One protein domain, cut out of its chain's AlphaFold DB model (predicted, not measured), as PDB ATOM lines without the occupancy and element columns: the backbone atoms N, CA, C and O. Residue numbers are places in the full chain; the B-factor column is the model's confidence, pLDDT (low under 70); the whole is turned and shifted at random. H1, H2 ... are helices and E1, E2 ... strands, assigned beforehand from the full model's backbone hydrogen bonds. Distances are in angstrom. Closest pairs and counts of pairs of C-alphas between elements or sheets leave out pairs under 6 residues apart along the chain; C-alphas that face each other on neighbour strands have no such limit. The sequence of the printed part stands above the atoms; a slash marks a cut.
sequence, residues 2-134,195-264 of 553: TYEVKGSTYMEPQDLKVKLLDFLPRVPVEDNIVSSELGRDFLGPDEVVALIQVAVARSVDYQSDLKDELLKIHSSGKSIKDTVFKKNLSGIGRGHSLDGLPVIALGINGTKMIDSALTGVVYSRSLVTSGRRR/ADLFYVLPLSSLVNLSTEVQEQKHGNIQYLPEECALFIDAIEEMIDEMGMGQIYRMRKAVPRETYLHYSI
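What this domain is: This is residues 2 to 134 and 195 to 264 of the 553 residues of an uncharacterized protein of Deltaproteobacteria bacterium (UniProt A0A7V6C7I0). A twisted wall of four strands, E3, E4, E6 and E5, has H6 and H8 over one face, and H7 packs on H8. Past one end of the sheet lies a cluster of crossed helices, H2, H3, H4 and H9, with short H1 and H5 nearby; past the other end the E1-E2 hairpin sticks out with residues 4 to 9. The printed part has 203 residues with nine named helices and six named strands, in the order E1 E2 E3 H1 H2 H3 H4 H5 E4 H6 E5 E6 H7 H8 H9. The class is mixed, and the sheet, E3 - E4 - E6 - E5, is antiparallel. The whole is only just compact, close to loose, with a radius of gyration of the C-alphas of 19.4 A, and elongated, spanning 68 by 35 by 30 A.

Where its parts are: The sheet holds E3, residues 17 to 24, 21.3 A; E4, 103 to 111, 22.8 A; E6, 195 to 202, 21.5 A; and E5, 125 to 128. C-alpha 17 is at (34.686, 32.740, -33.376). The helices are H6, 112 to 118; H8, 226 to 238, 19.0 A; H7, 203 to 219, 24.1 A; H9, 245 to 253; H5, 97 to 100; H4, 80 to 93, 19.5 A; H2, 45 to 58, 19.7 A; H3, 66 to 75; and H1, 32 to 38. H9 ends at C-alpha 253, (7.428, 37.087, -34.041). E1 is residues 3 to 5 and E2 8 to 10.

How they stand to each other: N 19 and O 107 of E3 and E4 are 2.8 A apart, N 106 and O 199 of E4 and E6 2.8 A, and N 127 and O 198 of E5 and E6 2.9 A, within hydrogen-bond range. E4, H6 and E5 form a split strand-helix-strand unit, two strands running the same way with E6 between them, its crossover right-handed. H6 and H8 on the same face give two layers, helices on one face of a sheet: H6 is over E6 at a height of 9.0 A, H8 over E3 and E4 at 9.5 A. H7 only grazes the sheet with residues 203 to 206; it touches H8, closest C-alphas Val 213 and Ala 229, 5.9 A. H9 touches H7, Lys 252 to Val 207, 6.2 A between closest C-alphas. H4 touches H2, closest C-alphas Val 84 and Ala 50, 5.3 A, about perpendicular at 79 degrees. H4 touches H9, closest C-alphas Asn 88 and Ile 247, 6.3 A. H2 touches H3, closest C-alphas Leu 51 and Leu 66, 6.7 A. H5 touches H7, closest C-alphas Asp 99 and Ser 204, 5.2 A. H1 is near H3, with 6 pairs of C-alphas within 10 A. In the hairpin E1 and E2, N 5 and O 8 are 2.9 A apart. Every O i to N i+4 pair is within hydrogen-bond range in H1, H2, H3, H4, H6, H8 and H9; H7 has 12 of 13, and H5 is too short for such a pair.

The domain as a whole: The two C-alphas farthest apart, of Lys 6 and Ser 76, are 68.9 A apart. Residues 135 to 194 are cut out; C-alphas 134 and 195 are 8.9 A apart across the cut. Of the links printed whole, none is long. Mean pLDDT of the printed part is 84.3; residues 2 to 8, 31 to 34, 61 to 64, 131 to 134, 257 and 260 are under 70.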
ATOM      1  N   THR A   2      39.532  22.269 -30.016       58.72
ATOM      2  CA  THR A   2      40.466  21.691 -30.979       58.72
ATOM      3  C   THR A   2      40.870  20.285 -30.542       58.72
ATOM      4  O   THR A   2      41.136  20.084 -29.356       58.72
ATOM      5  N   TYR A   3      40.954  19.329 -31.466       65.94
ATOM      6  CA  TYR A   3      41.376  17.960 -31.153       65.94
ATOM      7  C   TYR A   3      42.750  17.655 -31.757       65.94
ATOM      8  O   TYR A   3      43.098  18.137 -32.839       65.94
ATOM      9  N   GLU A   4      43.555  16.879 -31.031       68.50
ATOM     10  CA  GLU A   4      44.907  16.505 -31.446       68.50
ATOM     11  C   GLU A   4      44.931  15.089 -32.022       68.50
ATOM     12  O   GLU A   4      44.529  14.127 -31.369       68.50
ATOM     13  N   VAL A   5      45.470  14.942 -33.233       65.38
ATOM     14  CA  VAL A   5      45.766  13.634 -33.827       65.38
ATOM     15  C   VAL A   5      47.209  13.615 -34.293       65.38
ATOM     16  O   VAL A   5      47.613  14.421 -35.132       65.38
ATOM     17  N   LYS A   6      47.997  12.672 -33.755       61.31
ATOM     18  CA  LYS A   6      49.425  12.492 -34.082       61.31
ATOM     19  C   LYS A   6      50.227  13.807 -33.939       61.31
ATOM     20  O   LYS A   6      51.077  14.107 -34.772       61.31
ATOM     21  N   GLY A   7      49.923  14.610 -32.910       63.62
ATOM     22  CA  GLY A   7      50.589  15.891 -32.625       63.62
ATOM     23  C   GLY A   7      50.172  17.064 -33.521       63.62
ATOM     24  O   GLY A   7      50.803  18.115 -33.478       63.62
ATOM     25  N   SER A   8      49.138  16.898 -34.353       68.75
ATOM     26  CA  SER A   8      48.544  17.977 -35.150       68.75
ATOM     27  C   SER A   8      47.168  18.350 -34.612       68.75
ATOM     28  O   SER A   8      46.345  17.470 -34.359       68.75
ATOM     29  N   THR A   9      46.922  19.648 -34.471       75.00
ATOM     30  CA  THR A   9      45.654  20.214 -34.005       75.00
ATOM     31  C   THR A   9      44.739  20.508 -35.192       75.00
ATOM     32  O   THR A   9      45.139  21.247 -36.089       75.00
ATOM     33  N   TYR A  10      43.522  19.964 -35.184       80.38
ATOM     34  CA  TYR A  10      42.496  20.231 -36.199       80.38
ATOM     35  C   TYR A  10      41.369  21.083 -35.613       80.38
ATOM     36  O   TYR A  10      41.104  21.044 -34.406       80.38
ATOM     37  N   MET A  11      40.725  21.860 -36.482       85.62
ATOM     38  CA  MET A  11      39.580  22.696 -36.130       85.62
ATOM     39  C   MET A  11      38.271  21.976 -36.458       85.62
ATOM     40  O   MET A  11      38.180  21.262 -37.456       85.62
ATOM     41  N   GLU A  12      37.241  22.215 -35.658       89.62
ATOM     42  CA  GLU A  12      35.869  21.774 -35.917       89.62
ATOM     43  C   GLU A  12      34.956  22.988 -36.191       89.62
ATOM     44  O   GLU A  12      35.312  24.117 -35.839       89.62
ATOM     45  N   PRO A  13      33.761  22.807 -36.790       89.88
ATOM     46  CA  PRO A  13      32.769  23.881 -36.922       89.88
ATOM     47  C   PRO A  13      32.490  24.640 -35.610       89.88
ATOM     48  O   PRO A  13      32.256  25.846 -35.627       89.88
ATOM     49  N   GLN A  14      32.575  23.951 -34.468       91.06
ATOM     50  CA  GLN A  14      32.388  24.492 -33.117       91.06
ATOM     51  C   GLN A  14      33.503  25.446 -32.667       91.06
ATOM     52  O   GLN A  14      33.349  26.116 -31.650       91.06
ATOM     53  N   ASP A  15      34.617  25.529 -33.398       89.94
ATOM     54  CA  ASP A  15      35.682  26.503 -33.140       89.94
ATOM     55  C   ASP A  15      35.421  27.863 -33.819       89.94
ATOM     56  O   ASP A  15      36.304  28.726 -33.824       89.94
ATOM     57  N   LEU A  16      34.218  28.067 -34.381       93.75
ATOM     58  CA  LEU A  16      33.746  29.353 -34.893       93.75
ATOM     59  C   LEU A  16      33.918  30.446 -33.833       93.75
ATOM     60  O   LEU A  16      33.428  30.338 -32.710       93.75
ATOM     61  N   LYS A  17      34.564  31.546 -34.218       94.62
ATOM     62  CA  LYS A  17      34.686  32.740 -33.376       94.62
ATOM     63  C   LYS A  17      33.914  33.879 -34.005       94.62
ATOM     64  O   LYS A  17      34.174  34.239 -35.152       94.62
ATOM     65  N   VAL A  18      33.009  34.467 -33.233       95.75
ATOM     66  CA  VAL A  18      32.251  35.661 -33.607       95.75
ATOM     67  C   VAL A  18      32.632  36.770 -32.639       95.75
ATOM     68  O   VAL A  18      32.599  36.584 -31.426       95.75
ATOM     69  N   LYS A  19      33.027  37.920 -33.174       95.50
ATOM     70  CA  LYS A  19      33.386  39.104 -32.400       95.50
ATOM     71  C   LYS A  19      32.544  40.282 -32.862       95.50
ATOM     72  O   LYS A  19      32.604  40.658 -34.034       95.50
ATOM     73  N   LEU A  20      31.828  40.902 -31.929       94.88
ATOM     74  CA  LEU A  20      31.247  42.224 -32.139       94.88
ATOM     75  C   LEU A  20      32.367  43.253 -32.327       94.88
ATOM     76  O   LEU A  20      33.268  43.362 -31.493       94.88
ATOM     77  N   LEU A  21      32.320  43.987 -33.435       95.25
ATOM     78  CA  LEU A  21      33.231  45.098 -33.705       95.25
ATOM     79  C   LEU A  21      32.562  46.437 -33.405       95.25
ATOM     80  O   LEU A  21      33.197  47.293 -32.799       95.25
ATOM     81  N   ASP A  22      31.306  46.602 -33.824       94.81
ATOM     82  CA  ASP A  22      30.506  47.805 -33.579       94.81
ATOM     83  C   ASP A  22      29.009  47.532 -33.817       94.81
ATOM     84  O   ASP A  22      28.646  46.509 -34.407       94.81
ATOM     85  N   PHE A  23      28.133  48.447 -33.404       95.06
ATOM     86  CA  PHE A  23      26.710  48.439 -33.744       95.06
ATOM     87  C   PHE A  23      26.124  49.854 -33.758       95.06
ATOM     88  O   PHE A  23      26.556  50.743 -33.027       95.06
ATOM     89  N   LEU A  24      25.096  50.061 -34.579       93.44
ATOM     90  CA  LEU A  24      24.403  51.341 -34.712       93.44
ATOM     91  C   LEU A  24      22.880  51.138 -34.772       93.44
ATOM     92  O   LEU A  24      22.435  50.085 -35.225       93.44
ATOM     93  N   PRO A  25      22.078  52.149 -34.389       91.94
ATOM     94  CA  PRO A  25      22.507  53.390 -33.740       91.94
ATOM     95  C   PRO A  25      22.862  53.188 -32.256       91.94
ATOM     96  O   PRO A  25      22.264  52.362 -31.568       91.94
ATOM     97  N   ARG A  26      23.815  53.984 -31.762       91.06
ATOM     98  CA  ARG A  26      24.230  54.034 -30.354       91.06
ATOM     99  C   ARG A  26      24.409  55.491 -29.936       91.06
ATOM    100  O   ARG A  26      25.174  56.211 -30.572       91.06
ATOM    101  N   VAL A  27      23.724  55.921 -28.876       88.00
ATOM    102  CA  VAL A  27      23.821  57.296 -28.347       88.00
ATOM    103  C   VAL A  27      24.282  57.247 -26.889       88.00
ATOM    104  O   VAL A  27      23.522  56.766 -26.051       88.00
ATOM    105  N   PRO A  28      25.496  57.722 -26.552       87.38
ATOM    106  CA  PRO A  28      25.969  57.776 -25.169       87.38
ATOM    107  C   PRO A  28      25.067  58.632 -24.272       87.38
ATOM    108  O   PRO A  28      24.578  59.693 -24.685       87.38
ATOM    109  N   VAL A  29      24.876  58.199 -23.028       81.00
ATOM    110  CA  VAL A  29      24.051  58.884 -22.029       81.00
ATOM    111  C   VAL A  29      24.884  59.167 -20.784       81.00
ATOM    112  O   VAL A  29      25.401  58.256 -20.153       81.00
ATOM    113  N   GLU A  30      24.981  60.446 -20.425       72.19
ATOM    114  CA  GLU A  30      25.685  60.911 -19.218       72.19
ATOM    115  C   GLU A  30      24.759  60.975 -17.986       72.19
ATOM    116  O   GLU A  30      25.213  61.194 -16.868       72.19
ATOM    117  N   ASP A  31      23.448  60.786 -18.181       69.00
ATOM    118  CA  ASP A  31      22.433  60.881 -17.132       69.00
ATOM    119  C   ASP A  31      22.328  59.582 -16.311       69.00
ATOM    120  O   ASP A  31      22.002  58.506 -16.830       69.00
ATOM    121  N   ASN A  32      22.555  59.703 -15.001       67.00
ATOM    122  CA  ASN A  32      22.513  58.597 -14.044       67.00
ATOM    123  C   ASN A  32      21.137  57.913 -13.955       67.00
ATOM    124  O   ASN A  32      21.076  56.716 -13.671       67.00
ATOM    125  N   ILE A  33      20.034  58.628 -14.200       68.56
ATOM    126  CA  ILE A  33      18.673  58.079 -14.096       68.56
ATOM    127  C   ILE A  33      18.423  57.106 -15.247       68.56
ATOM    128  O   ILE A  33      18.051  55.954 -15.019       68.56
ATOM    129  N   VAL A  34      18.694  57.542 -16.477       67.88
ATOM    130  CA  VAL A  34      18.506  56.725 -17.683       67.88
ATOM    131  C   VAL A  34      19.454  55.525 -17.671       67.88
ATOM    132  O   VAL A  34      19.028  54.408 -17.971       67.88
ATOM    133  N   SER A  35      20.705  55.730 -17.247       74.12
ATOM    134  CA  SER A  35      21.678  54.643 -17.104       74.12
ATOM    135  C   SER A  35      21.227  53.599 -16.073       74.12
ATOM    136  O   SER A  35      21.297  52.397 -16.339       74.12
ATOM    137  N   SER A  36      20.647  54.035 -14.945       75.94
ATOM    138  CA  SER A  36      20.099  53.123 -13.930       75.94
ATOM    139  C   SER A  36      18.873  52.331 -14.409       75.94
ATOM    140  O   SER A  36      18.745  51.154 -14.079       75.94
ATOM    141  N   GLU A  37      17.985  52.933 -15.210       76.62
ATOM    142  CA  GLU A  37      16.775  52.257 -15.700       76.62
ATOM    143  C   GLU A  37      17.103  51.241 -16.809       76.62
ATOM    144  O   GLU A  37      16.503  50.158 -16.861       76.62
ATOM    145  N   LEU A  38      18.057  51.568 -17.687       76.12
ATOM    146  CA  LEU A  38      18.456  50.730 -18.820       76.12
ATOM    147  C   LEU A  38      19.547  49.705 -18.477       76.12
ATOM    148  O   LEU A  38      19.681  48.724 -19.204       76.12
ATOM    149  N   GLY A  39      20.301  49.911 -17.392       81.69
ATOM    150  CA  GLY A  39      21.433  49.061 -17.004       81.69
ATOM    151  C   GLY A  39      22.677  49.254 -17.879       81.69
ATOM    152  O   GLY A  39      23.500  48.349 -17.977       81.69
ATOM    153  N   ARG A  40      22.788  50.404 -18.553       86.12
ATOM    154  CA  ARG A  40      23.849  50.729 -19.519       86.12
ATOM    155  C   ARG A  40      23.959  52.233 -19.738       86.12
ATOM    156  O   ARG A  40      22.967  52.948 -19.661       86.12
ATOM    157  N   ASP A  41      25.148  52.690 -20.108       87.75
ATOM    158  CA  ASP A  41      25.496  54.104 -20.307       87.75
ATOM    159  C   ASP A  41      25.177  54.641 -21.720       87.75
ATOM    160  O   ASP A  41      25.754  55.629 -22.179       87.75
ATOM    161  N   PHE A  42      24.255  53.999 -22.446       89.19
ATOM    162  CA  PHE A  42      23.868  54.406 -23.798       89.19
ATOM    163  C   PHE A  42      22.427  54.015 -24.156       89.19
ATOM    164  O   PHE A  42      21.892  53.018 -23.673       89.19
ATOM    165  N   LEU A  43      21.826  54.765 -25.084       88.69
ATOM    166  CA  LEU A  43      20.622  54.367 -25.815       88.69
ATOM    167  C   LEU A  43      21.025  53.471 -26.981       88.69
ATOM    168  O   LEU A  43      21.879  53.850 -27.791       88.69
ATOM    169  N   GLY A  44      20.416  52.295 -27.064       92.25
ATOM    170  CA  GLY A  44      20.637  51.366 -28.162       92.25
ATOM    171  C   GLY A  44      19.581  51.507 -29.244       92.25
ATOM    172  O   GLY A  44      18.726  52.398 -29.192       92.25
ATOM    173  N   PRO A  45      19.616  50.603 -30.228       93.81
ATOM    174  CA  PRO A  45      18.667  50.635 -31.324       93.81
ATOM    175  C   PRO A  45      17.198  50.572 -30.898       93.81
ATOM    176  O   PRO A  45      16.384  51.269 -31.501       93.81
ATOM    177  N   ASP A  46      16.854  49.815 -29.854       92.88
ATOM    178  CA  ASP A  46      15.485  49.716 -29.342       92.88
ATOM    179  C   ASP A  46      14.939  51.094 -28.934       92.88
ATOM    180  O   ASP A  46      13.848  51.475 -29.367       92.88
ATOM    181  N   GLU A  47      15.691  51.871 -28.150       91.00
ATOM    182  CA  GLU A  47      15.273  53.205 -27.707       91.00
ATOM    183  C   GLU A  47      15.347  54.219 -28.841       91.00
ATOM    184  O   GLU A  47      14.392  54.965 -29.058       91.00
ATOM    185  N   VAL A  48      16.454  54.250 -29.588       90.50
ATOM    186  CA  VAL A  48      16.672  55.256 -30.636       90.50
ATOM    187  C   VAL A  48      15.596  55.148 -31.717       90.50
ATOM    188  O   VAL A  48      14.993  56.155 -32.087       90.50
ATOM    189  N   VAL A  49      15.284  53.939 -32.188       90.50
ATOM    190  CA  VAL A  49      14.241  53.725 -33.204       90.50
ATOM    191  C   VAL A  49      12.855  54.085 -32.662       90.50
ATOM    192  O   VAL A  49      12.051  54.686 -33.380       90.50
ATOM    193  N   ALA A  50      12.551  53.769 -31.402       89.88
ATOM    194  CA  ALA A  50      11.287  54.158 -30.780       89.88
ATOM    195  C   ALA A  50      11.140  55.685 -30.657       89.88
ATOM    196  O   ALA A  50      10.070  56.227 -30.951       89.88
ATOM    197  N   LEU A  51      12.202  56.385 -30.260       85.38
ATOM    198  CA  LEU A  51      12.208  57.839 -30.100       85.38
ATOM    199  C   LEU A  51      12.126  58.562 -31.440       85.38
ATOM    200  O   LEU A  51      11.344  59.499 -31.563       85.38
ATOM    201  N   ILE A  52      12.832  58.085 -32.468       84.12
ATOM    202  CA  ILE A  52      12.705  58.620 -33.831       84.12
ATOM    203  C   ILE A  52      11.258  58.499 -34.313       84.12
ATOM    204  O   ILE A  52      10.709  59.451 -34.859       84.12
ATOM    205  N   GLN A  53      10.584  57.372 -34.061       86.44
ATOM    206  CA  GLN A  53       9.163  57.236 -34.405       86.44
ATOM    207  C   GLN A  53       8.274  58.242 -33.661       86.44
ATOM    208  O   GLN A  53       7.293  58.732 -34.223       86.44
ATOM    209  N   VAL A  54       8.581  58.543 -32.396       80.38
ATOM    210  CA  VAL A  54       7.873  59.575 -31.624       80.38
ATOM    211  C   VAL A  54       8.127  60.961 -32.215       80.38
ATOM    212  O   VAL A  54       7.162  61.697 -32.420       80.38
ATOM    213  N   ALA A  55       9.380  61.281 -32.534       78.31
ATOM    214  CA  ALA A  55       9.787  62.543 -33.139       78.31
ATOM    215  C   ALA A  55       9.101  62.765 -34.496       78.31
ATOM    216  O   ALA A  55       8.461  63.799 -34.691       78.31
ATOM    217  N   VAL A  56       9.119  61.760 -35.383       79.94
ATOM    218  CA  VAL A  56       8.415  61.776 -36.678       79.94
ATOM    219  C   VAL A  56       6.922  62.041 -36.478       79.94
ATOM    220  O   VAL A  56       6.354  62.912 -37.132       79.94
ATOM    221  N   ALA A  57       6.278  61.321 -35.554       78.12
ATOM    222  CA  ALA A  57       4.841  61.452 -35.308       78.12
ATOM    223  C   ALA A  57       4.436  62.816 -34.723       78.12
ATOM    224  O   ALA A  57       3.272  63.197 -34.816       78.12
ATOM    225  N   ARG A  58       5.376  63.527 -34.096       75.69
ATOM    226  CA  ARG A  58       5.178  64.841 -33.471       75.69
ATOM    227  C   ARG A  58       5.739  65.996 -34.309       75.69
ATOM    228  O   ARG A  58       5.653  67.133 -33.861       75.69
ATOM    229  N   SER A  59       6.311  65.711 -35.483       73.06
ATOM    230  CA  SER A  59       7.024  66.689 -36.317       73.06
ATOM    231  C   SER A  59       8.097  67.463 -35.536       73.06
ATOM    232  O   SER A  59       8.234  68.674 -35.684       73.06
ATOM    233  N   VAL A  60       8.827  66.754 -34.670       70.06
ATOM    234  CA  VAL A  60       9.905  67.325 -33.853       70.06
ATOM    235  C   VAL A  60      11.096  67.670 -34.742       70.06
ATOM    236  O   VAL A  60      11.415  66.934 -35.677       70.06
ATOM    237  N   ASP A  61      11.758  68.785 -34.435       67.94
ATOM    238  CA  ASP A  61      13.022  69.161 -35.062       67.94
ATOM    239  C   ASP A  61      14.124  68.165 -34.668       67.94
ATOM    240  O   ASP A  61      14.429  68.009 -33.486       67.94
ATOM    241  N   TYR A  62      14.744  67.500 -35.645       65.81
ATOM    242  CA  TYR A  62      15.847  66.559 -35.413       65.81
ATOM    243  C   TYR A  62      17.129  67.230 -34.889       65.81
ATOM    244  O   TYR A  62      18.073  66.526 -34.541       65.81
ATOM    245  N   GLN A  63      17.180  68.568 -34.838       60.34
ATOM    246  CA  GLN A  63      18.212  69.314 -34.109       60.34
ATOM    247  C   GLN A  63      18.025  69.245 -32.586       60.34
ATOM    248  O   GLN A  63      18.973  69.510 -31.851       60.34
ATOM    249  N   SER A  64      16.825  68.907 -32.101       61.84
ATOM    250  CA  SER A  64      16.586  68.681 -30.673       61.84
ATOM    251  C   SER A  64      17.124  67.315 -30.231       61.84
ATOM    252  O   SER A  64      17.069  66.340 -30.983       61.84
ATOM    253  N   ASP A  65      17.681  67.246 -29.019       70.00
ATOM    254  CA  ASP A  65      18.345  66.042 -28.518       70.00
ATOM    255  C   ASP A  65      17.307  64.931 -28.258       70.00
ATOM    256  O   ASP A  65      16.292  65.147 -27.592       70.00
ATOM    257  N   LEU A  66      17.554  63.707 -28.743       72.19
ATOM    258  CA  LEU A  66      16.715  62.534 -28.442       72.19
ATOM    259  C   LEU A  66      16.591  62.298 -26.926       72.19
ATOM    260  O   LEU A  66      15.586  61.746 -26.465       72.19
ATOM    261  N   LYS A  67      17.587  62.746 -26.150       71.50
ATOM    262  CA  LYS A  67      17.551  62.759 -24.684       71.50
ATOM    263  C   LYS A  67      16.411  63.622 -24.140       71.50
ATOM    264  O   LYS A  67      15.737  63.196 -23.203       71.50
ATOM    265  N   ASP A  68      16.111  64.762 -24.757       76.06
ATOM    266  CA  ASP A  68      15.018  65.638 -24.319       76.06
ATOM    267  C   ASP A  68      13.657  64.954 -24.477       76.06
ATOM    268  O   ASP A  68      12.780  65.086 -23.623       76.06
ATOM    269  N   GLU A  69      13.463  64.173 -25.545       75.94
ATOM    270  CA  GLU A  69      12.228  63.403 -25.728       75.94
ATOM    271  C   GLU A  69      12.083  62.283 -24.687       75.94
ATOM    272  O   GLU A  69      10.971  62.047 -24.204       75.94
ATOM    273  N   LEU A  70      13.180  61.639 -24.274       75.31
ATOM    274  CA  LEU A  70      13.160  60.691 -23.154       75.31
ATOM    275  C   LEU A  70      12.790  61.373 -21.837       75.31
ATOM    276  O   LEU A  70      11.915  60.877 -21.126       75.31
ATOM    277  N   LEU A  71      13.389  62.526 -21.536       75.94
ATOM    278  CA  LEU A  71      13.080  63.299 -20.331       75.94
ATOM    279  C   LEU A  71      11.622  63.779 -20.323       75.94
ATOM    280  O   LEU A  71      10.962  63.743 -19.282       75.94
ATOM    281  N   LYS A  72      11.060  64.148 -21.479       78.56
ATOM    282  CA  LYS A  72       9.624  64.452 -21.626       78.56
ATOM    283  C   LYS A  72       8.740  63.227 -21.369       78.56
ATOM    284  O   LYS A  72       7.677  63.355 -20.766       78.56
ATOM    285  N   ILE A  73       9.149  62.033 -21.810       78.00
ATOM    286  CA  ILE A  73       8.416  60.788 -21.523       78.00
ATOM    287  C   ILE A  73       8.455  60.497 -20.019       78.00
ATOM    288  O   ILE A  73       7.398  60.281 -19.422       78.00
ATOM    289  N   HIS A  74       9.637  60.569 -19.409       76.31
ATOM    290  CA  HIS A  74       9.829  60.306 -17.986       76.31
ATOM    291  C   HIS A  74       9.062  61.305 -17.106       76.31
ATOM    292  O   HIS A  74       8.276  60.902 -16.251       76.31
ATOM    293  N   SER A  75       9.190  62.609 -17.374       80.81
ATOM    294  CA  SER A  75       8.464  63.667 -16.647       80.81
ATOM    295  C   SER A  75       6.941  63.578 -16.793       80.81
ATOM    296  O   SER A  75       6.216  64.046 -15.920       80.81
ATOM    297  N   SER A  76       6.433  62.919 -17.843       80.69
ATOM    298  CA  SER A  76       5.001  62.624 -17.997       80.69
ATOM    299  C   SER A  76       4.494  61.450 -17.141       80.69
ATOM    300  O   SER A  76       3.330  61.066 -17.262       80.69
ATOM    301  N   GLY A  77       5.354  60.855 -16.303       80.31
ATOM    302  CA  GLY A  77       5.033  59.718 -15.434       80.31
ATOM    303  C   GLY A  77       4.902  58.383 -16.172       80.31
ATOM    304  O   GLY A  77       4.378  57.418 -15.615       80.31
ATOM    305  N   LYS A  78       5.334  58.309 -17.438       81.25
ATOM    306  CA  LYS A  78       5.279  57.085 -18.248       81.25
ATOM    307  C   LYS A  78       6.587  56.315 -18.134       81.25
ATOM    308  O   LYS A  78       7.659  56.904 -18.224       81.25
ATOM    309  N   SER A  79       6.493  54.987 -18.040       83.62
ATOM    310  CA  SER A  79       7.666  54.119 -18.163       83.62
ATOM    311  C   SER A  79       8.302  54.281 -19.546       83.62
ATOM    312  O   SER A  79       7.618  54.196 -20.579       83.62
ATOM    313  N   ILE A  80       9.620  54.497 -19.560       79.00
ATOM    314  CA  ILE A  80      10.405  54.557 -20.793       79.00
ATOM    315  C   ILE A  80      10.346  53.192 -21.482       79.00
ATOM    316  O   ILE A  80       9.975  53.125 -22.655       79.00
ATOM    317  N   LYS A  81      10.595  52.102 -20.742       83.06
ATOM    318  CA  LYS A  81      10.562  50.721 -21.261       83.06
ATOM    319  C   LYS A  81       9.240  50.373 -21.947       83.06
ATOM    320  O   LYS A  81       9.253  49.903 -23.084       83.06
ATOM    321  N   ASP A  82       8.103  50.665 -21.313       85.62
ATOM    322  CA  ASP A  82       6.783  50.383 -21.898       85.62
ATOM    323  C   ASP A  82       6.508  51.220 -23.146       85.62
ATOM    324  O   ASP A  82       5.871  50.759 -24.101       85.62
ATOM    325  N   THR A  83       6.952  52.477 -23.136       86.00
ATOM    326  CA  THR A  83       6.776  53.385 -24.270       86.00
ATOM    327  C   THR A  83       7.585  52.898 -25.468       86.00
ATOM    328  O   THR A  83       7.032  52.795 -26.566       86.00
ATOM    329  N   VAL A  84       8.854  52.542 -25.249       88.56
ATOM    330  CA  VAL A  84       9.753  51.967 -26.259       88.56
ATOM    331  C   VAL A  84       9.163  50.680 -26.829       88.56
ATOM    332  O   VAL A  84       8.972  50.582 -28.043       88.56
ATOM    333  N   PHE A  85       8.743  49.753 -25.964       90.38
ATOM    334  CA  PHE A  85       8.136  48.487 -26.374       90.38
ATOM    335  C   PHE A  85       6.900  48.697 -27.256       90.38
ATOM    336  O   PHE A  85       6.816  48.159 -28.361       90.38
ATOM    337  N   LYS A  86       5.941  49.524 -26.814       90.19
ATOM    338  CA  LYS A  86       4.709  49.795 -27.579       90.19
ATOM    339  C   LYS A  86       5.011  50.426 -28.935       90.19
ATOM    340  O   LYS A  86       4.336  50.112 -29.916       90.19
ATOM    341  N   LYS A  87       6.009  51.312 -29.003       90.31
ATOM    342  CA  LYS A  87       6.406  51.967 -30.252       90.31
ATOM    343  C   LYS A  87       7.047  50.984 -31.215       90.31
ATOM    344  O   LYS A  87       6.547  50.873 -32.333       90.31
ATOM    345  N   ASN A  88       8.034  50.217 -30.768       90.75
ATOM    346  CA  ASN A  88       8.678  49.189 -31.585       90.75
ATOM    347  C   ASN A  88       7.669  48.148 -32.079       90.75
ATOM    348  O   ASN A  88       7.609  47.891 -33.282       90.75
ATOM    349  N   LEU A  89       6.781  47.662 -31.205       88.81
ATOM    350  CA  LEU A  89       5.735  46.712 -31.585       88.81
ATOM    351  C   LEU A  89       4.805  47.297 -32.653       88.81
ATOM    352  O   LEU A  89       4.499  46.635 -33.642       88.81
ATOM    353  N   SER A  90       4.367  48.547 -32.477       88.12
ATOM    354  CA  SER A  90       3.483  49.199 -33.444       88.12
ATOM    355  C   SER A  90       4.166  49.465 -34.787       88.12
ATOM    356  O   SER A  90       3.528  49.300 -35.822       88.12
ATOM    357  N   GLY A  91       5.444  49.851 -34.789       86.00
ATOM    358  CA  GLY A  91       6.201  50.139 -36.004       86.00
ATOM    359  C   GLY A  91       6.481  48.873 -36.809       86.00
ATOM    360  O   GLY A  91       6.093  48.779 -37.974       86.00
ATOM    361  N   ILE A  92       7.076  47.870 -36.162       85.75
ATOM    362  CA  ILE A  92       7.417  46.586 -36.791       85.75
ATOM    363  C   ILE A  92       6.141  45.830 -37.178       85.75
ATOM    364  O   ILE A  92       6.034  45.325 -38.294       85.75
ATOM    365  N   GLY A  93       5.136  45.794 -36.297       82.00
ATOM    366  CA  GLY A  93       3.870  45.099 -36.542       82.00
ATOM    367  C   GLY A  93       3.056  45.680 -37.703       82.00
ATOM    368  O   GLY A  93       2.342  44.944 -38.380       82.00
ATOM    369  N   ARG A  94       3.195  46.981 -37.990       83.50
ATOM    370  CA  ARG A  94       2.593  47.625 -39.174       83.50
ATOM    371  C   ARG A  94       3.380  47.386 -40.465       83.50
ATOM    372  O   ARG A  94       2.919  47.787 -41.528       83.50
ATOM    373  N   GLY A  95       4.539  46.734 -40.387       77.12
ATOM    374  CA  GLY A  95       5.403  46.468 -41.533       77.12
ATOM    375  C   GLY A  95       6.268  47.657 -41.946       77.12
ATOM    376  O   GLY A  95       6.713  47.702 -43.091       77.12
ATOM    377  N   HIS A  96       6.510  48.627 -41.057       83.31
ATOM    378  CA  HIS A  96       7.549  49.621 -41.319       83.31
ATOM    379  C   HIS A  96       8.920  48.936 -41.268       83.31
ATOM    380  O   HIS A  96       9.191  48.175 -40.341       83.31
ATOM    381  N   SER A  97       9.801  49.248 -42.222       80.81
ATOM    382  CA  SER A  97      11.146  48.662 -42.363       80.81
ATOM    383  C   SER A  97      12.159  49.197 -41.334       80.81
ATOM    384  O   SER A  97      13.300  49.522 -41.668       80.81
ATOM    385  N   LEU A  98      11.722  49.372 -40.087       86.19
ATOM    386  CA  LEU A  98      12.507  49.954 -38.996       86.19
ATOM    387  C   LEU A  98      13.555  48.982 -38.455       86.19
ATOM    388  O   LEU A  98      14.580  49.415 -37.947       86.19
ATOM    389  N   ASP A  99      13.336  47.682 -38.627       84.31
ATOM    390  CA  ASP A  99      14.291  46.599 -38.380       84.31
ATOM    391  C   ASP A  99      15.484  46.609 -39.356       84.31
ATOM    392  O   ASP A  99      16.463  45.887 -39.163       84.31
ATOM    393  N   GLY A 100      15.432  47.434 -40.405       86.50
ATOM    394  CA  GLY A 100      16.570  47.719 -41.278       86.50
ATOM    395  C   GLY A 100      17.519  48.803 -40.754       86.50
ATOM    396  O   GLY A 100      18.612  48.935 -41.296       86.50
ATOM    397  N   LEU A 101      17.116  49.585 -39.742       87.94
ATOM    398  CA  LEU A 101      17.937  50.672 -39.191       87.94
ATOM    399  C   LEU A 101      19.051  50.173 -38.263       87.94
ATOM    400  O   LEU A 101      20.167  50.681 -38.387       87.94
ATOM    401  N   PRO A 102      18.802  49.209 -37.350       92.81
ATOM    402  CA  PRO A 102      19.867  48.664 -36.535       92.81
ATOM    403  C   PRO A 102      20.821  47.857 -37.412       92.81
ATOM    404  O   PRO A 102      20.389  46.978 -38.164       92.81
ATOM    405  N   VAL A 103      22.113  48.142 -37.307       93.62
ATOM    406  CA  VAL A 103      23.176  47.433 -38.022       93.62
ATOM    407  C   VAL A 103      24.233  46.959 -37.039       93.62
ATOM    408  O   VAL A 103      24.564  47.656 -36.083       93.62
ATOM    409  N   ILE A 104      24.783  45.779 -37.298       94.31
ATOM    410  CA  ILE A 104      25.870  45.187 -36.522       94.31
ATOM    411  C   ILE A 104      27.091  44.997 -37.418       94.31
ATOM    412  O   ILE A 104      26.962  44.552 -38.561       94.31
ATOM    413  N   ALA A 105      28.270  45.332 -36.903       95.44
ATOM    414  CA  ALA A 105      29.560  45.063 -37.519       95.44
ATOM    415  C   ALA A 105      30.261  43.921 -36.771       95.44
ATOM    416  O   ALA A 105      30.429  43.963 -35.551       95.44
ATOM    417  N   LEU A 106      30.684  42.896 -37.506       95.50
ATOM    418  CA  LEU A 106      31.160  41.625 -36.970       95.50
ATOM    419  C   LEU A 106      32.485  41.219 -37.609       95.50
ATOM    420  O   LEU A 106      32.662  41.319 -38.825       95.50
ATOM    421  N   GLY A 107      33.385  40.695 -36.784       95.81
ATOM    422  CA  GLY A 107      34.537  39.910 -37.206       95.81
ATOM    423  C   GLY A 107      34.258  38.436 -36.945       95.81
ATOM    424  O   GLY A 107      33.855  38.075 -35.843       95.81
ATOM    425  N   ILE A 108      34.457  37.585 -37.947       93.88
ATOM    426  CA  ILE A 108      34.207  36.147 -37.845       93.88
ATOM    427  C   ILE A 108      35.452  35.390 -38.298       93.88
ATOM    428  O   ILE A 108      35.957  35.624 -39.399       93.88
ATOM    429  N   ASN A 109      35.918  34.455 -37.472       92.50
ATOM    430  CA  ASN A 109      36.865  33.421 -37.878       92.50
ATOM    431  C   ASN A 109      36.107  32.094 -37.934       92.50
ATOM    432  O   ASN A 109      35.766  31.530 -36.897       92.50
ATOM    433  N   GLY A 110      35.831  31.627 -39.146       90.69
ATOM    434  CA  GLY A 110      35.112  30.380 -39.410       90.69
ATOM    435  C   GLY A 110      35.630  29.756 -40.695       90.69
ATOM    436  O   GLY A 110      36.823  29.848 -40.989       90.69
ATOM    437  N   THR A 111      34.746  29.178 -41.501       90.62
ATOM    438  CA  THR A 111      35.100  28.596 -42.801       90.62
ATOM    439  C   THR A 111      34.514  29.351 -43.991       90.62
ATOM    440  O   THR A 111      33.768  30.331 -43.884       90.62
ATOM    441  N   LYS A 112      34.824  28.870 -45.193       89.25
ATOM    442  CA  LYS A 112      34.118  29.288 -46.406       89.25
ATOM    443  C   LYS A 112      32.690  28.724 -46.516       89.25
ATOM    444  O   LYS A 112      31.929  29.211 -47.359       89.25
ATOM    445  N   MET A 113      32.296  27.754 -45.686       91.06
ATOM    446  CA  MET A 113      30.911  27.271 -45.618       91.06
ATOM    447  C   MET A 113      29.988  28.349 -45.053       91.06
ATOM    448  O   MET A 113      28.995  28.685 -45.697       91.06
ATOM    449  N   ILE A 114      30.343  28.968 -43.921       90.06
ATOM    450  CA  ILE A 114      29.547  30.069 -43.355       90.06
ATOM    451  C   ILE A 114      29.557  31.315 -44.263       90.06
ATOM    452  O   ILE A 114      28.517  31.946 -44.434       90.06
ATOM    453  N   ASP A 115      30.663  31.623 -44.960       89.00
ATOM    454  CA  ASP A 115      30.682  32.635 -46.044       89.00
ATOM    455  C   ASP A 115      29.634  32.321 -47.122       89.00
ATOM    456  O   ASP A 115      28.889  33.199 -47.569       89.00
ATOM    457  N   SER A 116      29.513  31.049 -47.509       87.62
ATOM    458  CA  SER A 116      28.546  30.603 -48.514       87.62
ATOM    459  C   SER A 116      27.085  30.800 -48.090       87.62
ATOM    460  O   SER A 116      26.242  30.955 -48.974       87.62
ATOM    461  N   ALA A 117      26.796  30.927 -46.795       87.44
ATOM    462  CA  ALA A 117      25.506  31.406 -46.300       87.44
ATOM    463  C   ALA A 117      25.486  32.947 -46.235       87.44
ATOM    464  O   ALA A 117      24.807  33.606 -47.018       87.44
ATOM    465  N   LEU A 118      26.337  33.548 -45.401       85.88
ATOM    466  CA  LEU A 118      26.230  34.954 -44.990       85.88
ATOM    467  C   LEU A 118      26.391  35.982 -46.116       85.88
ATOM    468  O   LEU A 118      25.690  36.996 -46.133       85.88
ATOM    469  N   THR A 119      27.284  35.762 -47.086       82.56
ATOM    470  CA  THR A 119      27.457  36.739 -48.181       82.56
ATOM    471  C   THR A 119      26.332  36.719 -49.214       82.56
ATOM    472  O   THR A 119      26.316  37.563 -50.104       82.56
ATOM    473  N   GLY A 120      25.408  35.754 -49.128       77.56
ATOM    474  CA  GLY A 120      24.210  35.698 -49.973       77.56
ATOM    475  C   GLY A 120      23.031  36.500 -49.418       77.56
ATOM    476  O   GLY A 120      22.015  36.632 -50.103       77.56
ATOM    477  N   VAL A 121      23.139  37.013 -48.187       81.25
ATOM    478  CA  VAL A 121      22.074  37.773 -47.529       81.25
ATOM    479  C   VAL A 121      21.992  39.173 -48.134       81.25
ATOM    480  O   VAL A 121      22.984  39.908 -48.185       81.25
ATOM    481  N   VAL A 122      20.805  39.567 -48.596       74.31
ATOM    482  CA  VAL A 122      20.598  40.896 -49.182       74.31
ATOM    483  C   VAL A 122      20.857  41.975 -48.118       74.31
ATOM    484  O   VAL A 122      20.546  41.799 -46.942       74.31
ATOM    485  N   TYR A 123      21.492  43.073 -48.544       82.44
ATOM    486  CA  TYR A 123      22.037  44.170 -47.718       82.44
ATOM    487  C   TYR A 123      23.276  43.867 -46.880       82.44
ATOM    488  O   TYR A 123      23.856  44.804 -46.331       82.44
ATOM    489  N   SER A 124      23.764  42.627 -46.878       86.19
ATOM    490  CA  SER A 124      25.083  42.330 -46.327       86.19
ATOM    491  C   SER A 124      26.162  43.178 -47.006       86.19
ATOM    492  O   SER A 124      26.179  43.373 -48.232       86.19
ATOM    493  N   ARG A 125      27.061  43.732 -46.195       88.31
ATOM    494  CA  ARG A 125      28.322  44.316 -46.651       88.31
ATOM    495  C   ARG A 125      29.432  43.469 -46.081       88.31
ATOM    496  O   ARG A 125      29.630  43.425 -44.875       88.31
ATOM    497  N   SER A 126      30.134  42.779 -46.965       88.81
ATOM    498  CA  SER A 126      31.082  41.754 -46.564       88.81
ATOM    499  C   SER A 126      32.447  41.981 -47.184       88.81
ATOM    500  O   SER A 126      32.554  42.181 -48.398       88.81
ATOM    501  N   LEU A 127      33.488  41.831 -46.377       87.50
ATOM    502  CA  LEU A 127      34.852  41.643 -46.842       87.50
ATOM    503  C   LEU A 127      35.318  40.262 -46.388       87.50
ATOM    504  O   LEU A 127      35.212  39.904 -45.220       87.50
ATOM    505  N   VAL A 128      35.818  39.473 -47.330       84.81
ATOM    506  CA  VAL A 128      36.186  38.076 -47.088       84.81
ATOM    507  C   VAL A 128      37.609  37.851 -47.560       84.81
ATOM    508  O   VAL A 128      37.931  38.201 -48.701       84.81
ATOM    509  N   THR A 129      38.440  37.209 -46.733       79.19
ATOM    510  CA  THR A 129      39.820  36.875 -47.104       79.19
ATOM    511  C   THR A 129      39.854  36.147 -48.446       79.19
ATOM    512  O   THR A 129      39.207  35.111 -48.646       79.19
ATOM    513  N   SER A 130      40.600  36.700 -49.402       70.88
ATOM    514  CA  SER A 130      40.702  36.144 -50.750       70.88
ATOM    515  C   SER A 130      41.433  34.805 -50.717       70.88
ATOM    516  O   SER A 130      42.610  34.753 -50.362       70.88
ATOM    517  N   GLY A 131      40.789  33.740 -51.204       66.94
ATOM    518  CA  GLY A 131      41.451  32.443 -51.411       66.94
ATOM    519  C   GLY A 131      42.589  32.491 -52.441       66.94
ATOM    520  O   GLY A 131      43.350  31.542 -52.556       66.94
ATOM    521  N   ARG A 132      42.732  33.602 -53.184       65.44
ATOM    522  CA  ARG A 132      43.882  33.852 -54.071       65.44
ATOM    523  C   ARG A 132      45.136  34.286 -53.307       65.44
ATOM    524  O   ARG A 132      46.224  34.156 -53.844       65.44
ATOM    525  N   ARG A 133      44.963  34.880 -52.120       66.44
ATOM    526  CA  ARG A 133      46.038  35.511 -51.334       66.44
ATOM    527  C   ARG A 133      46.372  34.734 -50.060       66.44
ATOM    528  O   ARG A 133      47.504  34.805 -49.608       66.44
ATOM    529  N   ARG A 134      45.402  34.010 -49.491       69.50
ATOM    530  CA  ARG A 134      45.616  33.127 -48.339       69.50
ATOM    531  C   ARG A 134      45.939  31.717 -48.819       69.50
ATOM    532  O   ARG A 134      45.105  31.073 -49.454       69.50
ATOM    533  N   ALA A 195      38.398  30.864 -43.028       85.69
ATOM    534  CA  ALA A 195      38.138  32.179 -43.567       85.69
ATOM    535  C   ALA A 195      37.999  33.215 -42.453       85.69
ATOM    536  O   ALA A 195      37.326  32.991 -41.448       85.69
ATOM    537  N   ASP A 196      38.598  34.380 -42.696       89.06
ATOM    538  CA  ASP A 196      38.363  35.579 -41.898       89.06
ATOM    539  C   ASP A 196      37.375  36.448 -42.662       89.06
ATOM    540  O   ASP A 196      37.516  36.681 -43.876       89.06
ATOM    541  N   LEU A 197      36.336  36.859 -41.954       90.62
ATOM    542  CA  LEU A 197      35.185  37.514 -42.533       90.62
ATOM    543  C   LEU A 197      34.879  38.767 -41.721       90.62
ATOM    544  O   LEU A 197      34.812  38.732 -40.495       90.62
ATOM    545  N   PHE A 198      34.672  39.867 -42.425       93.25
ATOM    546  CA  PHE A 198      34.125  41.092 -41.874       93.25
ATOM    547  C   PHE A 198      32.739  41.297 -42.471       93.25
ATOM    548  O   PHE A 198      32.593  41.282 -43.697       93.25
ATOM    549  N   TYR A 199      31.740  41.493 -41.617       91.75
ATOM    550  CA  TYR A 199      30.359  41.711 -42.027       91.75
ATOM    551  C   TYR A 199      29.783  42.955 -41.379       91.75
ATOM    552  O   TYR A 199      29.971  43.173 -40.190       91.75
ATOM    553  N   VAL A 200      29.008  43.706 -42.153       92.75
ATOM    554  CA  VAL A 200      28.022  44.651 -41.642       92.75
ATOM    555  C   VAL A 200      26.654  44.184 -42.116       92.75
ATOM    556  O   VAL A 200      26.432  44.027 -43.322       92.75
ATOM    557  N   LEU A 201      25.761  43.915 -41.167       90.38
ATOM    558  CA  LEU A 201      24.447  43.324 -41.410       90.38
ATOM    559  C   LEU A 201      23.362  44.167 -40.734       90.38
ATOM    560  O   LEU A 201      23.481  44.455 -39.544       90.38
ATOM    561  N   PRO A 202      22.291  44.538 -41.451       90.50
ATOM    562  CA  PRO A 202      21.061  44.987 -40.816       90.50
ATOM    563  C   PRO A 202      20.451  43.889 -39.943       90.50
ATOM    564  O   PRO A 202      20.571  42.698 -40.239       90.50
ATOM    565  N   LEU A 203      19.733  44.281 -38.898       89.62
ATOM    566  CA  LEU A 203      19.078  43.345 -37.986       89.62
ATOM    567  C   LEU A 203      18.037  42.465 -38.696       89.62
ATOM    568  O   LEU A 203      17.989  41.260 -38.470       89.62
ATOM    569  N   SER A 204      17.271  43.037 -39.624       86.75
ATOM    570  CA  SER A 204      16.383  42.305 -40.548       86.75
ATOM    571  C   SER A 204      17.076  41.143 -41.282       86.75
ATOM    572  O   SER A 204      16.551  40.030 -41.336       86.75
ATOM    573  N   SER A 205      18.294  41.365 -41.785       87.38
ATOM    574  CA  SER A 205      19.108  40.343 -42.453       87.38
ATOM    575  C   SER A 205      19.495  39.198 -41.506       87.38
ATOM    576  O   SER A 205      19.505  38.042 -41.923       87.38
ATOM    577  N   LEU A 206      19.777  39.495 -40.232       88.62
ATOM    578  CA  LEU A 206      20.044  38.477 -39.208       88.62
ATOM    579  C   LEU A 206      18.795  37.684 -38.824       88.62
ATOM    580  O   LEU A 206      18.888  36.481 -38.583       88.62
ATOM    581  N   VAL A 207      17.630  38.337 -38.774       89.00
ATOM    582  CA  VAL A 207      16.360  37.668 -38.465       89.00
ATOM    583  C   VAL A 207      16.050  36.596 -39.504       89.00
ATOM    584  O   VAL A 207      15.691  35.496 -39.107       89.00
ATOM    585  N   ASN A 208      16.277  36.854 -40.797       86.56
ATOM    586  CA  ASN A 208      16.120  35.830 -41.841       86.56
ATOM    587  C   ASN A 208      16.940  34.572 -41.557       86.56
ATOM    588  O   ASN A 208      16.415  33.463 -41.587       86.56
ATOM    589  N   LEU A 209      18.232  34.746 -41.268       88.56
ATOM    590  CA  LEU A 209      19.110  33.616 -40.992       88.56
ATOM    591  C   LEU A 209      18.690  32.886 -39.710       88.56
ATOM    592  O   LEU A 209      18.722  31.660 -39.675       88.56
ATOM    593  N   SER A 210      18.261  33.623 -38.680       90.38
ATOM    594  CA  SER A 210      17.700  33.033 -37.461       90.38
ATOM    595  C   SER A 210      16.458  32.202 -37.775       90.38
ATOM    596  O   SER A 210      16.382  31.056 -37.343       90.38
ATOM    597  N   THR A 211      15.527  32.713 -38.585       87.88
ATOM    598  CA  THR A 211      14.343  31.966 -39.027       87.88
ATOM    599  C   THR A 211      14.732  30.687 -39.764       87.88
ATOM    600  O   THR A 211      14.256  29.626 -39.379       87.88
ATOM    601  N   GLU A 212      15.660  30.734 -40.727       87.44
ATOM    602  CA  GLU A 212      16.120  29.526 -41.437       87.44
ATOM    603  C   GLU A 212      16.764  28.496 -40.491       87.44
ATOM    604  O   GLU A 212      16.531  27.292 -40.618       87.44
ATOM    605  N   VAL A 213      17.558  28.950 -39.513       90.56
ATOM    606  CA  VAL A 213      18.137  28.077 -38.480       90.56
ATOM    607  C   VAL A 213      17.036  27.442 -37.623       90.56
ATOM    608  O   VAL A 213      17.101  26.247 -37.332       90.56
ATOM    609  N   GLN A 214      16.015  28.204 -37.228       88.25
ATOM    610  CA  GLN A 214      14.910  27.704 -36.406       88.25
ATOM    611  C   GLN A 214      13.992  26.749 -37.177       88.25
ATOM    612  O   GLN A 214      13.595  25.721 -36.637       88.25
ATOM    613  N   GLU A 215      13.700  27.025 -38.449       85.56
ATOM    614  CA  GLU A 215      12.962  26.113 -39.330       85.56
ATOM    615  C   GLU A 215      13.659  24.758 -39.441       85.56
ATOM    616  O   GLU A 215      13.013  23.712 -39.375       85.56
ATOM    617  N   GLN A 216      14.988  24.765 -39.541       85.06
ATOM    618  CA  GLN A 216      15.792  23.549 -39.555       85.06
ATOM    619  C   GLN A 216      15.775  22.810 -38.213       85.06
ATOM    620  O   GLN A 216      15.547  21.596 -38.191       85.06
ATOM    621  N   LYS A 217      15.915  23.535 -37.092       85.62
ATOM    622  CA  LYS A 217      15.788  22.975 -35.734       85.62
ATOM    623  C   LYS A 217      14.402  22.328 -35.524       85.62
ATOM    624  O   LYS A 217      14.333  21.198 -35.051       85.62
ATOM    625  N   HIS A 218      13.309  22.988 -35.919       83.31
ATOM    626  CA  HIS A 218      11.937  22.482 -35.754       83.31
ATOM    627  C   HIS A 218      11.565  21.361 -36.730       83.31
ATOM    628  O   HIS A 218      10.863  20.424 -36.354       83.31
ATOM    629  N   GLY A 219      12.016  21.447 -37.981       77.12
ATOM    630  CA  GLY A 219      11.719  20.457 -39.014       77.12
ATOM    631  C   GLY A 219      12.509  19.156 -38.877       77.12
ATOM    632  O   GLY A 219      12.270  18.235 -39.652       77.12
ATOM    633  N   ASN A 220      13.455  19.076 -37.931       78.06
ATOM    634  CA  ASN A 220      14.487  18.036 -37.875       78.06
ATOM    635  C   ASN A 220      15.247  17.909 -39.212       78.06
ATOM    636  O   ASN A 220      15.577  16.819 -39.679       78.06
ATOM    637  N   ILE A 221      15.486  19.055 -39.851       81.19
ATOM    638  CA  ILE A 221      16.153  19.178 -41.143       81.19
ATOM    639  C   ILE A 221      17.527  19.796 -40.892       81.19
ATOM    640  O   ILE A 221      17.621  20.838 -40.258       81.19
ATOM    641  N   GLN A 222      18.604  19.196 -41.400       85.69
ATOM    642  CA  GLN A 222      19.973  19.648 -41.117       85.69
ATOM    643  C   GLN A 222      20.745  19.899 -42.417       85.69
ATOM    644  O   GLN A 222      21.556  19.075 -42.839       85.69
ATOM    645  N   TYR A 223      20.475  21.038 -43.066       91.44
ATOM    646  CA  TYR A 223      21.093  21.416 -44.348       91.44
ATOM    647  C   TYR A 223      21.893  22.724 -44.298       91.44
ATOM    648  O   TYR A 223      22.749  22.937 -45.153       91.44
ATOM    649  N   LEU A 224      21.682  23.612 -43.334       92.00
ATOM    650  CA  LEU A 224      22.582  24.741 -43.100       92.00
ATOM    651  C   LEU A 224      23.834  24.231 -42.393       92.00
ATOM    652  O   LEU A 224      23.673  23.450 -41.456       92.00
ATOM    653  N   PRO A 225      25.047  24.677 -42.775       92.44
ATOM    654  CA  PRO A 225      26.271  24.382 -42.035       92.44
ATOM    655  C   PRO A 225      26.092  24.654 -40.541       92.44
ATOM    656  O   PRO A 225      25.460  25.641 -40.171       92.44
ATOM    657  N   GLU A 226      26.666  23.806 -39.686       92.38
ATOM    658  CA  GLU A 226      26.533  23.935 -38.227       92.38
ATOM    659  C   GLU A 226      26.987  25.315 -37.728       92.38
ATOM    660  O   GLU A 226      26.343  25.909 -36.865       92.38
ATOM    661  N   GLU A 227      28.016  25.880 -38.367       93.88
ATOM    662  CA  GLU A 227      28.495  27.245 -38.126       93.88
ATOM    663  C   GLU A 227      27.388  28.307 -38.226       93.88
ATOM    664  O   GLU A 227      27.465  29.316 -37.540       93.88
ATOM    665  N   CYS A 228      26.340  28.110 -39.036       93.56
ATOM    666  CA  CYS A 228      25.225  29.061 -39.113       93.56
ATOM    667  C   CYS A 228      24.387  29.064 -37.829       93.56
ATOM    668  O   CYS A 228      23.972  30.130 -37.383       93.56
ATOM    669  N   ALA A 229      24.154  27.894 -37.228       93.31
ATOM    670  CA  ALA A 229      23.435  27.797 -35.961       93.31
ATOM    671  C   ALA A 229      24.273  28.380 -34.818       93.31
ATOM    672  O   ALA A 229      23.782  29.233 -34.091       93.31
ATOM    673  N   LEU A 230      25.557  28.011 -34.748       94.88
ATOM    674  CA  LEU A 230      26.509  28.555 -33.775       94.88
ATOM    675  C   LEU A 230      26.646  30.078 -33.888       94.88
ATOM    676  O   LEU A 230      26.725  30.778 -32.884       94.88
ATOM    677  N   PHE A 231      26.647  30.600 -35.116       95.25
ATOM    678  CA  PHE A 231      26.647  32.034 -35.371       95.25
ATOM    679  C   PHE A 231      25.391  32.710 -34.817       95.25
ATOM    680  O   PHE A 231      25.509  33.728 -34.144       95.25
ATOM    681  N   ILE A 232      24.202  32.162 -35.089       94.50
ATOM    682  CA  ILE A 232      22.949  32.726 -34.572       94.50
ATOM    683  C   ILE A 232      22.905  32.662 -33.048       94.50
ATOM    684  O   ILE A 232      22.558  33.668 -32.440       94.50
ATOM    685  N   ASP A 233      23.312  31.548 -32.445       94.69
ATOM    686  CA  ASP A 233      23.337  31.400 -30.991       94.69
ATOM    687  C   ASP A 233      24.273  32.465 -30.363       94.69
ATOM    688  O   ASP A 233      23.854  33.203 -29.473       94.69
ATOM    689  N   ALA A 234      25.477  32.673 -30.917       94.94
ATOM    690  CA  ALA A 234      26.394  33.730 -30.468       94.94
ATOM    691  C   ALA A 234      25.820  35.150 -30.642       94.94
ATOM    692  O   ALA A 234      26.044  36.029 -29.811       94.94
ATOM    693  N   ILE A 235      25.085  35.409 -31.729       94.38
ATOM    694  CA  ILE A 235      24.422  36.702 -31.943       94.38
ATOM    695  C   ILE A 235      23.307  36.916 -30.920       94.38
ATOM    696  O   ILE A 235      23.219  38.006 -30.359       94.38
ATOM    697  N   GLU A 236      22.480  35.902 -30.665       92.94
ATOM    698  CA  GLU A 236      21.373  35.969 -29.707       92.94
ATOM    699  C   GLU A 236      21.860  36.196 -28.269       92.94
ATOM    700  O   GLU A 236      21.195  36.914 -27.526       92.94
ATOM    701  N   GLU A 237      23.041  35.691 -27.901       92.81
ATOM    702  CA  GLU A 237      23.675  35.969 -26.604       92.81
ATOM    703  C   GLU A 237      24.064  37.446 -26.432       92.81
ATOM    704  O   GLU A 237      23.921  37.999 -25.344       92.81
ATOM    705  N   MET A 238      24.518  38.115 -27.495       93.19
ATOM    706  CA  MET A 238      25.018  39.494 -27.405       93.19
ATOM    707  C   MET A 238      23.942  40.565 -27.680       93.19
ATOM    708  O   MET A 238      24.150  41.749 -27.409       93.19
ATOM    709  N   ILE A 239      22.799  40.202 -28.269       93.19
ATOM    710  CA  ILE A 239      21.854  41.162 -28.872       93.19
ATOM    711  C   ILE A 239      21.139  42.064 -27.857       93.19
ATOM    712  O   ILE A 239      20.820  43.223 -28.147       93.19
ATOM    713  N   ASP A 240      20.889  41.533 -26.660       90.25
ATOM    714  CA  ASP A 240      20.251  42.264 -25.567       90.25
ATOM    715  C   ASP A 240      21.197  43.306 -24.966       90.25
ATOM    716  O   ASP A 240      20.778  44.435 -24.711       90.25
ATOM    717  N   GLU A 241      22.483  42.974 -24.835       89.94
ATOM    718  CA  GLU A 241      23.514  43.888 -24.327       89.94
ATOM    719  C   GLU A 241      23.702  45.104 -25.245       89.94
ATOM    720  O   GLU A 241      23.970  46.212 -24.782       89.94
ATOM    721  N   MET A 242      23.483  44.932 -26.552       91.94
ATOM    722  CA  MET A 242      23.507  46.025 -27.532       91.94
ATOM    723  C   MET A 242      22.231  46.884 -27.506       91.94
ATOM    724  O   MET A 242      22.165  47.926 -28.163       91.94
ATOM    725  N   GLY A 243      21.199  46.467 -26.765       91.88
ATOM    726  CA  GLY A 243      19.899  47.128 -26.715       91.88
ATOM    727  C   GLY A 243      19.141  47.098 -28.029       91.88
ATOM    728  O   GLY A 243      18.573  48.114 -28.423       91.88
ATOM    729  N   MET A 244      19.200  45.975 -28.741       93.81
ATOM    730  CA  MET A 244      18.424  45.734 -29.965       93.81
ATOM    731  C   MET A 244      17.561  44.464 -29.869       93.81
ATOM    732  O   MET A 244      17.016  43.980 -30.865       93.81
ATOM    733  N   GLY A 245      17.455  43.896 -28.666       92.88
ATOM    734  CA  GLY A 245      16.766  42.638 -28.422       92.88
ATOM    735  C   GLY A 245      15.249  42.729 -28.569       92.88
ATOM    736  O   GLY A 245      14.627  41.758 -29.009       92.88
ATOM    737  N   GLN A 246      14.623  43.875 -28.260       91.88
ATOM    738  CA  GLN A 246      13.178  44.033 -28.462       91.88
ATOM    739  C   GLN A 246      12.834  43.996 -29.947       91.88
ATOM    740  O   GLN A 246      11.993  43.188 -30.344       91.88
ATOM    741  N   ILE A 247      13.493  44.819 -30.769       91.62
ATOM    742  CA  ILE A 247      13.262  44.851 -32.219       91.62
ATOM    743  C   ILE A 247      13.545  43.472 -32.826       91.62
ATOM    744  O   ILE A 247      12.732  42.983 -33.611       91.62
ATOM    745  N   TYR A 248      14.639  42.814 -32.427       91.69
ATOM    746  CA  TYR A 248      14.995  41.481 -32.919       91.69
ATOM    747  C   TYR A 248      13.900  40.443 -32.641       91.69
ATOM    748  O   TYR A 248      13.395  39.798 -33.564       91.69
ATOM    749  N   ARG A 249      13.471  40.315 -31.377       90.94
ATOM    750  CA  ARG A 249      12.422  39.364 -30.975       90.94
ATOM    751  C   ARG A 249      11.075  39.689 -31.608       90.94
ATOM    752  O   ARG A 249      10.390  38.784 -32.077       90.94
ATOM    753  N   MET A 250      10.698  40.968 -31.654       90.38
ATOM    754  CA  MET A 250       9.463  41.399 -32.310       90.38
ATOM    755  C   MET A 250       9.476  41.030 -33.787       90.38
ATOM    756  O   MET A 250       8.482  40.513 -34.287       90.38
ATOM    757  N   ARG A 251      10.594  41.248 -34.486       87.88
ATOM    758  CA  ARG A 251      10.680  40.932 -35.907       87.88
ATOM    759  C   ARG A 251      10.590  39.430 -36.172       87.88
ATOM    760  O   ARG A 251       9.870  39.058 -37.091       87.88
ATOM    761  N   LYS A 252      11.210  38.588 -35.335       88.25
ATOM    762  CA  LYS A 252      11.041  37.119 -35.376       88.25
ATOM    763  C   LYS A 252       9.587  36.676 -35.159       88.25
ATOM    764  O   LYS A 252       9.183  35.648 -35.684       88.25
ATOM    765  N   ALA A 253       8.811  37.428 -34.377       87.44
ATOM    766  CA  ALA A 253       7.428  37.087 -34.041       87.44
ATOM    767  C   ALA A 253       6.384  37.593 -35.056       87.44
ATOM    768  O   ALA A 253       5.240  37.136 -35.037       87.44
ATOM    769  N   VAL A 254       6.727  38.549 -35.928       83.69
ATOM    770  CA  VAL A 254       5.785  39.071 -36.931       83.69
ATOM    771  C   VAL A 254       5.577  38.035 -38.048       83.69
ATOM    772  O   VAL A 254       6.558  37.559 -38.611       83.69
ATOM    773  N   PRO A 255       4.324  37.730 -38.452       70.31
ATOM    774  CA  PRO A 255       4.003  36.658 -39.404       70.31
ATOM    775  C   PRO A 255       4.254  37.056 -40.871       70.31
ATOM    776  O   PRO A 255       3.409  36.840 -41.742       70.31
ATOM    777  N   ARG A 256       5.375  37.726 -41.160       70.31
ATOM    778  CA  ARG A 256       5.771  38.132 -42.513       70.31
ATOM    779  C   ARG A 256       7.275  38.025 -42.690       70.31
ATOM    780  O   ARG A 256       8.019  38.604 -41.899       70.31
ATOM    781  N   GLU A 257       7.670  37.408 -43.797       69.94
ATOM    782  CA  GLU A 257       9.054  37.304 -44.262       69.94
ATOM    783  C   GLU A 257       9.779  38.651 -44.322       69.94
ATOM    784  O   GLU A 257       9.156  39.715 -44.430       69.94
ATOM    785  N   THR A 258      11.107  38.599 -44.250       71.38
ATOM    786  CA  THR A 258      11.999  39.747 -44.458       71.38
ATOM    787  C   THR A 258      12.657  39.658 -45.853       71.38
ATOM    788  O   THR A 258      12.096  39.064 -46.772       71.38
ATOM    789  N   TYR A 259      13.777  40.339 -46.084       70.81
ATOM    790  CA  TYR A 259      14.465  40.418 -47.368       70.81
ATOM    791  C   TYR A 259      14.854  39.049 -47.941       70.81
ATOM    792  O   TYR A 259      15.013  38.072 -47.220       70.81
ATOM    793  N   LEU A 260      15.064  38.984 -49.255       68.88
ATOM    794  CA  LEU A 260      15.487  37.757 -49.932       68.88
ATOM    795  C   LEU A 260      16.849  37.261 -49.405       68.88
ATOM    796  O   LEU A 260      17.763  38.054 -49.171       68.88
ATOM    797  N   HIS A 261      17.010  35.943 -49.287       75.31
ATOM    798  CA  HIS A 261      18.290  35.285 -49.030       75.31
ATOM    799  C   HIS A 261      18.518  34.188 -50.075       75.31
ATOM    800  O   HIS A 261      17.733  33.249 -50.214       75.31
ATOM    801  N   TYR A 262      19.594  34.316 -50.855       79.50
ATOM    802  CA  TYR A 262      19.939  33.339 -51.888       79.50
ATOM    803  C   TYR A 262      20.708  32.159 -51.281       79.50
ATOM    804  O   TYR A 262      21.919  32.038 -51.467       79.50
ATOM    805  N   SER A 263      20.008  31.296 -50.545       86.12
ATOM    806  CA  SER A 263      20.615  30.123 -49.910       86.12
ATOM    807  C   SER A 263      20.713  28.929 -50.869       86.12
ATOM    808  O   SER A 263      19.736  28.520 -51.499       86.12
ATOM    809  N   ILE A 264      21.904  28.331 -50.952       91.44
ATOM    810  CA  ILE A 264      22.142  27.026 -51.606       91.44
ATOM    811  C   ILE A 264      21.861  25.844 -50.676       91.44
ATOM    812  O   ILE A 264      21.769  24.708 -51.138       91.44
TER     813      ILE A 264